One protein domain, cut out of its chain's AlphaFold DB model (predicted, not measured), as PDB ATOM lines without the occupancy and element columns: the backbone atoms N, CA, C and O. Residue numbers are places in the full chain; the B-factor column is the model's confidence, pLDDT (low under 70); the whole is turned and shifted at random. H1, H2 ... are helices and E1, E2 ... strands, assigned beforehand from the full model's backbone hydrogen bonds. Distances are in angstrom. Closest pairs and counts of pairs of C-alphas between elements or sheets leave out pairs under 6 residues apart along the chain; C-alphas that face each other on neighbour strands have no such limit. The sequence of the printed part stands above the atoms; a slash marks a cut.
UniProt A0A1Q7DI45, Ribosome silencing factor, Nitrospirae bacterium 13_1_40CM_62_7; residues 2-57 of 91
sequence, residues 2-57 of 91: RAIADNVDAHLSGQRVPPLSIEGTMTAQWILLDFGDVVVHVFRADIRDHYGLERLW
ATOM      1  N   ARG A   2      24.599 -22.060 -39.767       84.56
ATOM      2  CA  ARG A   2      24.089 -22.301 -41.129       84.56
ATOM      3  C   ARG A   2      25.064 -21.864 -42.232       84.56
ATOM      4  O   ARG A   2      25.388 -22.668 -43.084       84.56
ATOM      5  N   ALA A   3      25.640 -20.665 -42.119       88.75
ATOM      6  CA  ALA A   3      26.628 -20.161 -43.077       88.75
ATOM      7  C   ALA A   3      27.885 -21.046 -43.228       88.75
ATOM      8  O   ALA A   3      28.452 -21.110 -44.310       88.75
ATOM      9  N   ILE A   4      28.314 -21.738 -42.164       90.12
ATOM     10  CA  ILE A   4      29.465 -22.655 -42.220       90.12
ATOM     11  C   ILE A   4      29.069 -23.910 -42.998       90.12
ATOM     12  O   ILE A   4      29.766 -24.299 -43.926       90.12
ATOM     13  N   ALA A   5      27.923 -24.509 -42.658       92.00
ATOM     14  CA  ALA A   5      27.403 -25.678 -43.359       92.00
ATOM     15  C   ALA A   5      27.135 -25.386 -44.846       92.00
ATOM     16  O   ALA A   5      27.554 -26.159 -45.699       92.00
ATOM     17  N   ASP A   6      26.514 -24.244 -45.152       91.06
ATOM     18  CA  ASP A   6      26.243 -23.817 -46.527       91.06
ATOM     19  C   ASP A   6      27.551 -23.593 -47.311       91.06
ATOM     20  O   ASP A   6      27.623 -23.909 -48.495       91.06
ATOM     21  N   ASN A   7      28.605 -23.073 -46.669       92.56
ATOM     22  CA  ASN A   7      29.909 -22.910 -47.312       92.56
ATOM     23  C   ASN A   7      30.578 -24.259 -47.618       92.56
ATOM     24  O   ASN A   7      31.092 -24.435 -48.721       92.56
ATOM     25  N   VAL A   8      30.528 -25.209 -46.678       92.06
ATOM     26  CA  VAL A   8      31.047 -26.571 -46.876       92.06
ATOM     27  C   VAL A   8      30.309 -27.265 -48.023       92.06
ATOM     28  O   VAL A   8      30.957 -27.769 -48.942       92.06
ATOM     29  N   ASP A   9      28.973 -27.233 -48.013       92.62
ATOM     30  CA  ASP A   9      28.139 -27.785 -49.086       92.62
ATOM     31  C   ASP A   9      28.463 -27.143 -50.440       92.62
ATOM     32  O   ASP A   9      28.751 -27.850 -51.403       92.62
ATOM     33  N   ALA A  10      28.484 -25.808 -50.519       90.75
ATOM     34  CA  ALA A  10      28.746 -25.099 -51.769       90.75
ATOM     35  C   ALA A  10      30.141 -25.412 -52.336       90.75
ATOM     36  O   ALA A  10      30.291 -25.600 -53.546       90.75
ATOM     37  N   HIS A  11      31.159 -25.481 -51.475       90.50
ATOM     38  CA  HIS A  11      32.536 -25.737 -51.887       90.50
ATOM     39  C   HIS A  11      32.739 -27.174 -52.388       90.50
ATOM     40  O   HIS A  11      33.369 -27.373 -53.430       90.50
ATOM     41  N   LEU A  12      32.190 -28.173 -51.688       91.44
ATOM     42  CA  LEU A  12      32.345 -29.584 -52.058       91.44
ATOM     43  C   LEU A  12      31.410 -29.990 -53.202       91.44
ATOM     44  O   LEU A  12      31.842 -30.673 -54.133       91.44
ATOM     45  N   SER A  13      30.183 -29.466 -53.236       90.12
ATOM     46  CA  SER A  13      29.293 -29.622 -54.392       90.12
ATOM     47  C   SER A  13      29.912 -29.029 -55.664       90.12
ATOM     48  O   SER A  13      29.808 -29.631 -56.735       90.12
ATOM     49  N   GLY A  14      30.623 -27.897 -55.562       88.31
ATOM     50  CA  GLY A  14      31.393 -27.317 -56.672       88.31
ATOM     51  C   GLY A  14      32.501 -28.236 -57.207       88.31
ATOM     52  O   GLY A  14      32.841 -28.170 -58.386       88.31
ATOM     53  N   GLN A  15      33.003 -29.145 -56.370       91.31
ATOM     54  CA  GLN A  15      33.994 -30.170 -56.711       91.31
ATOM     55  C   GLN A  15      33.364 -31.524 -57.069       91.31
ATOM     56  O   GLN A  15      34.071 -32.520 -57.189       91.31
ATOM     57  N   ARG A  16      32.041 -31.563 -57.291       92.06
ATOM     58  CA  ARG A  16      31.261 -32.780 -57.587       92.06
ATOM     59  C   ARG A  16      31.210 -33.790 -56.435       92.06
ATOM     60  O   ARG A  16      30.966 -34.968 -56.677       92.06
ATOM     61  N   VAL A  17      31.363 -33.320 -55.199       93.19
ATOM     62  CA  VAL A  17      31.203 -34.115 -53.973       93.19
ATOM     63  C   VAL A  17      30.050 -33.526 -53.147       93.19
ATOM     64  O   VAL A  17      30.283 -32.842 -52.152       93.19
ATOM     65  N   PRO A  18      28.786 -33.688 -53.580       93.50
ATOM     66  CA  PRO A  18      27.652 -33.224 -52.793       93.50
ATOM     67  C   PRO A  18      27.462 -34.100 -51.544       93.50
ATOM     68  O   PRO A  18      27.757 -35.298 -51.592       93.50
ATOM     69  N   PRO A  19      26.922 -33.550 -50.445       96.06
ATOM     70  CA  PRO A  19      26.529 -34.363 -49.303       96.06
ATOM     71  C   PRO A  19      25.384 -35.313 -49.682       96.06
ATOM     72  O   PRO A  19      24.472 -34.955 -50.436       96.06
ATOM     73  N   LEU A  20      25.417 -36.521 -49.124       96.94
ATOM     74  CA  LEU A  20      24.345 -37.513 -49.192       96.94
ATOM     75  C   LEU A  20      23.112 -37.038 -48.421       96.94
ATOM     76  O   LEU A  20      21.982 -37.197 -48.886       96.94
ATOM     77  N   SER A  21      23.328 -36.432 -47.251       96.31
ATOM     78  CA  SER A  21      22.266 -35.858 -46.427       96.31
ATOM     79  C   SER A  21      22.752 -34.639 -45.641       96.31
ATOM     80  O   SER A  21      23.942 -34.489 -45.352       96.31
ATOM     81  N   ILE A  22      21.812 -33.741 -45.323       95.25
ATOM     82  CA  ILE A  22      22.048 -32.588 -44.450       95.25
ATOM     83  C   ILE A  22      20.900 -32.494 -43.446       95.25
ATOM     84  O   ILE A  22      19.756 -32.247 -43.831       95.25
ATOM     85  N   GLU A  23      21.225 -32.601 -42.161       94.50
ATOM     86  CA  GLU A  23      20.253 -32.619 -41.064       94.50
ATOM     87  C   GLU A  23      20.437 -31.429 -40.108       94.50
ATOM     88  O   GLU A  23      21.506 -30.819 -40.031       94.50
ATOM     89  N   GLY A  24      19.383 -31.065 -39.369       90.88
ATOM     90  CA  GLY A  24      19.460 -30.037 -38.312       90.88
ATOM     91  C   GLY A  24      19.499 -28.578 -38.798       90.88
ATOM     92  O   GLY A  24      19.678 -27.641 -38.015       90.88
ATOM     93  N   THR A  25      19.271 -28.342 -40.093       86.06
ATOM     94  CA  THR A  25      19.372 -27.004 -40.707       86.06
ATOM     95  C   THR A  25      18.327 -25.992 -40.222       86.06
ATOM     96  O   THR A  25      18.550 -24.786 -40.371       86.06
ATOM     97  N   MET A  26      17.202 -26.451 -39.659       82.94
ATOM     98  CA  MET A  26      16.100 -25.588 -39.209       82.94
ATOM     99  C   MET A  26      16.390 -24.894 -37.875       82.94
ATOM    100  O   MET A  26      16.127 -23.705 -37.739       82.94
ATOM    101  N   THR A  27      16.950 -25.617 -36.904       83.44
ATOM    102  CA  THR A  27      17.307 -25.061 -35.588       83.44
ATOM    103  C   THR A  27      18.717 -24.468 -35.590       83.44
ATOM    104  O   THR A  27      19.028 -23.591 -34.781       83.44
ATOM    105  N   ALA A  28      19.579 -24.947 -36.499       80.50
ATOM    106  CA  ALA A  28      20.972 -24.535 -36.667       80.50
ATOM    107  C   ALA A  28      21.800 -24.572 -35.365       80.50
ATOM    108  O   ALA A  28      22.784 -23.844 -35.238       80.50
ATOM    109  N   GLN A  29      21.399 -25.409 -34.403       88.25
ATOM    110  CA  GLN A  29      22.111 -25.647 -33.141       88.25
ATOM    111  C   GLN A  29      23.191 -26.725 -33.304       88.25
ATOM    112  O   GLN A  29      24.290 -26.611 -32.762       88.25
ATOM    113  N   TRP A  30      22.877 -27.724 -34.123       92.62
ATOM    114  CA  TRP A  30      23.745 -28.799 -34.569       92.62
ATOM    115  C   TRP A  30      23.340 -29.120 -36.005       92.62
ATOM    116  O   TRP A  30      22.173 -29.406 -36.266       92.62
ATOM    117  N   ILE A  31      24.282 -28.995 -36.936       94.88
ATOM    118  CA  ILE A  31      24.091 -29.385 -38.334       94.88
ATOM    119  C   ILE A  31      25.022 -30.556 -38.632       94.88
ATOM    120  O   ILE A  31      26.207 -30.508 -38.289       94.88
ATOM    121  N   LEU A  32      24.476 -31.590 -39.268       94.88
ATOM    122  CA  LEU A  32      25.217 -32.754 -39.744       94.88
ATOM    123  C   LEU A  32      25.262 -32.713 -41.272       94.88
ATOM    124  O   LEU A  32      24.217 -32.533 -41.897       94.88
ATOM    125  N   LEU A  33      26.447 -32.875 -41.857       96.75
ATOM    126  CA  LEU A  33      26.615 -33.116 -43.288       96.75
ATOM    127  C   LEU A  33      27.270 -34.481 -43.468       96.75
ATOM    128  O   LEU A  33      28.380 -34.700 -42.980       96.75
ATOM    129  N   ASP A  34      26.584 -35.377 -44.160       96.75
ATOM    130  CA  ASP A  34      27.064 -36.728 -44.431       96.75
ATOM    131  C   ASP A  34      27.557 -36.832 -45.877       96.75
ATOM    132  O   ASP A  34      26.804 -36.528 -46.801       96.75
ATOM    133  N   PHE A  35      28.804 -37.260 -46.077       95.94
ATOM    134  CA  PHE A  35      29.403 -37.522 -47.391       95.94
ATOM    135  C   PHE A  35      29.702 -39.016 -47.618       95.94
ATOM    136  O   PHE A  35      30.371 -39.363 -48.589       95.94
ATOM    137  N   GLY A  36      29.234 -39.906 -46.738       94.50
ATOM    138  CA  GLY A  36      29.499 -41.346 -46.776       94.50
ATOM    139  C   GLY A  36      30.819 -41.714 -46.099       94.50
ATOM    140  O   GLY A  36      30.816 -42.382 -45.070       94.50
ATOM    141  N   ASP A  37      31.944 -41.238 -46.641       92.50
ATOM    142  CA  ASP A  37      33.282 -41.520 -46.084       92.50
ATOM    143  C   ASP A  37      33.660 -40.578 -44.930       92.50
ATOM    144  O   ASP A  37      34.472 -40.907 -44.063       92.50
ATOM    145  N   VAL A  38      33.088 -39.371 -44.932       93.56
ATOM    146  CA  VAL A  38      33.355 -38.315 -43.952       93.56
ATOM    147  C   VAL A  38      32.038 -37.697 -43.509       93.56
ATOM    148  O   VAL A  38      31.198 -37.342 -44.333       93.56
ATOM    149  N   VAL A  39      31.888 -37.504 -42.199       94.31
ATOM    150  CA  VAL A  39      30.736 -36.814 -41.610       94.31
ATOM    151  C   VAL A  39      31.204 -35.545 -40.909       94.31
ATOM    152  O   VAL A  39      32.021 -35.583 -39.984       94.31
ATOM    153  N   VAL A  40      30.664 -34.406 -41.332       95.12
ATOM    154  CA  VAL A  40      30.985 -33.095 -40.767       95.12
ATOM    155  C   VAL A  40      29.929 -32.716 -39.739       95.12
ATOM    156  O   VAL A  40      28.746 -32.594 -40.051       95.12
ATOM    157  N   HIS A  41      30.376 -32.480 -38.507       93.88
ATOM    158  CA  HIS A  41      29.527 -31.985 -37.434       93.88
ATOM    159  C   HIS A  41      29.802 -30.499 -37.187       93.88
ATOM    160  O   HIS A  41      30.904 -30.120 -36.788       93.88
ATOM    161  N   VAL A  42      28.796 -29.651 -37.391       93.62
ATOM    162  CA  VAL A  42      28.874 -28.216 -37.101       93.62
ATOM    163  C   VAL A  42      28.057 -27.940 -35.843       93.62
ATOM    164  O   VAL A  42      26.831 -28.063 -35.862       93.62
ATOM    165  N   PHE A  43      28.738 -27.562 -34.761       91.31
ATOM    166  CA  PHE A  43      28.143 -27.325 -33.444       91.31
ATOM    167  C   PHE A  43      28.189 -25.861 -33.030       91.31
ATOM    168  O   PHE A  43      29.183 -25.168 -33.262       91.31
ATOM    169  N   ARG A  44      27.145 -25.416 -32.321       90.06
ATOM    170  CA  ARG A  44      27.304 -24.297 -31.395       90.06
ATOM    171  C   ARG A  44      28.116 -24.768 -30.192       90.06
ATOM    172  O   ARG A  44      27.957 -25.909 -29.764       90.06
ATOM    173  N   ALA A  45      28.948 -23.890 -29.640       88.56
ATOM    174  CA  ALA A  45      29.831 -24.230 -28.526       88.56
ATOM    175  C   ALA A  45      29.063 -24.812 -27.323       88.56
ATOM    176  O   ALA A  45      29.386 -25.901 -26.866       88.56
ATOM    177  N   ASP A  46      27.971 -24.163 -26.913       90.62
ATOM    178  CA  ASP A  46      27.128 -24.600 -25.793       90.62
ATOM    179  C   ASP A  46      26.492 -25.984 -26.015       90.62
ATOM    180  O   ASP A  46      26.347 -26.779 -25.089       90.62
ATOM    181  N   ILE A  47      26.162 -26.301 -27.266       90.19
ATOM    182  CA  ILE A  47      25.567 -27.583 -27.649       90.19
ATOM    183  C   ILE A  47      26.621 -28.694 -27.693       90.19
ATOM    184  O   ILE A  47      26.346 -29.819 -27.273       90.19
ATOM    185  N   ARG A  48      27.836 -28.388 -28.166       89.75
ATOM    186  CA  ARG A  48      28.965 -29.331 -28.167       89.75
ATOM    187  C   ARG A  48      29.280 -29.807 -26.753       89.75
ATOM    188  O   ARG A  48      29.425 -31.011 -26.549       89.75
ATOM    189  N   ASP A  49      29.330 -28.878 -25.804       88.31
ATOM    190  CA  ASP A  49      29.642 -29.179 -24.406       88.31
ATOM    191  C   ASP A  49      28.542 -30.024 -23.755       88.31
ATOM    192  O   ASP A  49      28.840 -30.977 -23.034       88.31
ATOM    193  N   HIS A  50      27.272 -29.728 -24.059       87.25
ATOM    194  CA  HIS A  50      26.132 -30.486 -23.543       87.25
ATOM    195  C   HIS A  50      26.135 -31.950 -24.006       87.25
ATOM    196  O   HIS A  50      25.948 -32.851 -23.189       87.25
ATOM    197  N   TYR A  51      26.358 -32.198 -25.303       84.50
ATOM    198  CA  TYR A  51      26.350 -33.561 -25.849       84.50
ATOM    199  C   TYR A  51      27.674 -34.308 -25.646       84.50
ATOM    200  O   TYR A  51      27.682 -35.539 -25.650       84.50
ATOM    201  N   GLY A  52      28.795 -33.599 -25.474       85.00
ATOM    202  CA  GLY A  52      30.080 -34.186 -25.087       85.00
ATOM    203  C   GLY A  52      30.607 -35.268 -26.037       85.00
ATOM    204  O   GLY A  52      31.323 -36.168 -25.593       85.00
ATOM    205  N   LEU A  53      30.264 -35.204 -27.332       82.88
ATOM    206  CA  LEU A  53      30.558 -36.270 -28.305       82.88
ATOM    207  C   LEU A  53      32.053 -36.570 -28.452       82.88
ATOM    208  O   LEU A  53      32.422 -37.663 -28.861       82.88
ATOM    209  N   GLU A  54      32.924 -35.633 -28.085       84.25
ATOM    210  CA  GLU A  54      34.377 -35.838 -28.069       84.25
ATOM    211  C   GLU A  54      34.795 -37.034 -27.213       84.25
ATOM    212  O   GLU A  54      35.798 -37.671 -27.518       84.25
ATOM    213  N   ARG A  55      34.003 -37.385 -26.191       87.25
ATOM    214  CA  ARG A  55      34.241 -38.576 -25.365       87.25
ATOM    215  C   ARG A  55      34.066 -39.873 -26.151       87.25
ATOM    216  O   ARG A  55      34.824 -40.805 -25.924       87.25
ATOM    217  N   LEU A  56      33.112 -39.921 -27.082       86.94
ATOM    218  CA  LEU A  56      32.867 -41.100 -27.923       86.94
ATOM    219  C   LEU A  56      34.017 -41.339 -28.907       86.94
ATOM    220  O   LEU A  56      34.343 -42.479 -29.216       86.94
ATOM    221  N   TRP A  57      34.645 -40.263 -29.380       87.56
ATOM    222  CA  TRP A  57      35.708 -40.309 -30.386       87.56
ATOM    223  C   TRP A  57      37.109 -40.141 -29.795       87.56
ATOM    224  O   TRP A  57      38.065 -39.943 -30.541       87.56
TER     225      TRP A  57
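Overview. This is residues 2 to 57 of the 91 residues of the protein "Ribosome silencing factor" of Nitrospirae bacterium 13_1_40CM_62_7 (UniProt A0A1Q7DI45). A small sheet of three antiparallel strands, E1 E2 E3, has helix H1 along one face, in two layers; short helix H2 only grazes it, and residues 52 to 57 stick out. The 56 printed residues, of mixed class, run H1 E1 E2 E3 H2, only just compact, close to loose: radius of gyration of the C-alphas 11.8 A, spans 34 by 23 by 14 A.

Arrangement. Start at H1, residues 2 to 14, on the sheet at a height of 9.8 A; its C-alpha closest to E2, residues 30 to 34, is Ala 5, 7.1 A from Ile 31. E1, residues 21 to 23, and E2 form a hairpin: N 23 and O 32 are 3.0 A apart. E2 and E3, residues 39 to 43, form another, N 40 and O 33 at 2.8 A. In H1 and H2, residues 45 to 51, every O i to N i+4 pair is within hydrogen-bond range.

Along the chain. Find C-alpha 2 at (24.089, -22.301, -41.129); H1 runs 17.9 A. E2 spans 13.1 A, E3 12.8 A; H2 ends at (26.350, -33.561, -25.849).

Size, cuts and confidence. The printed part has no cut and no long link; no printed residue is under 70 in pLDDT.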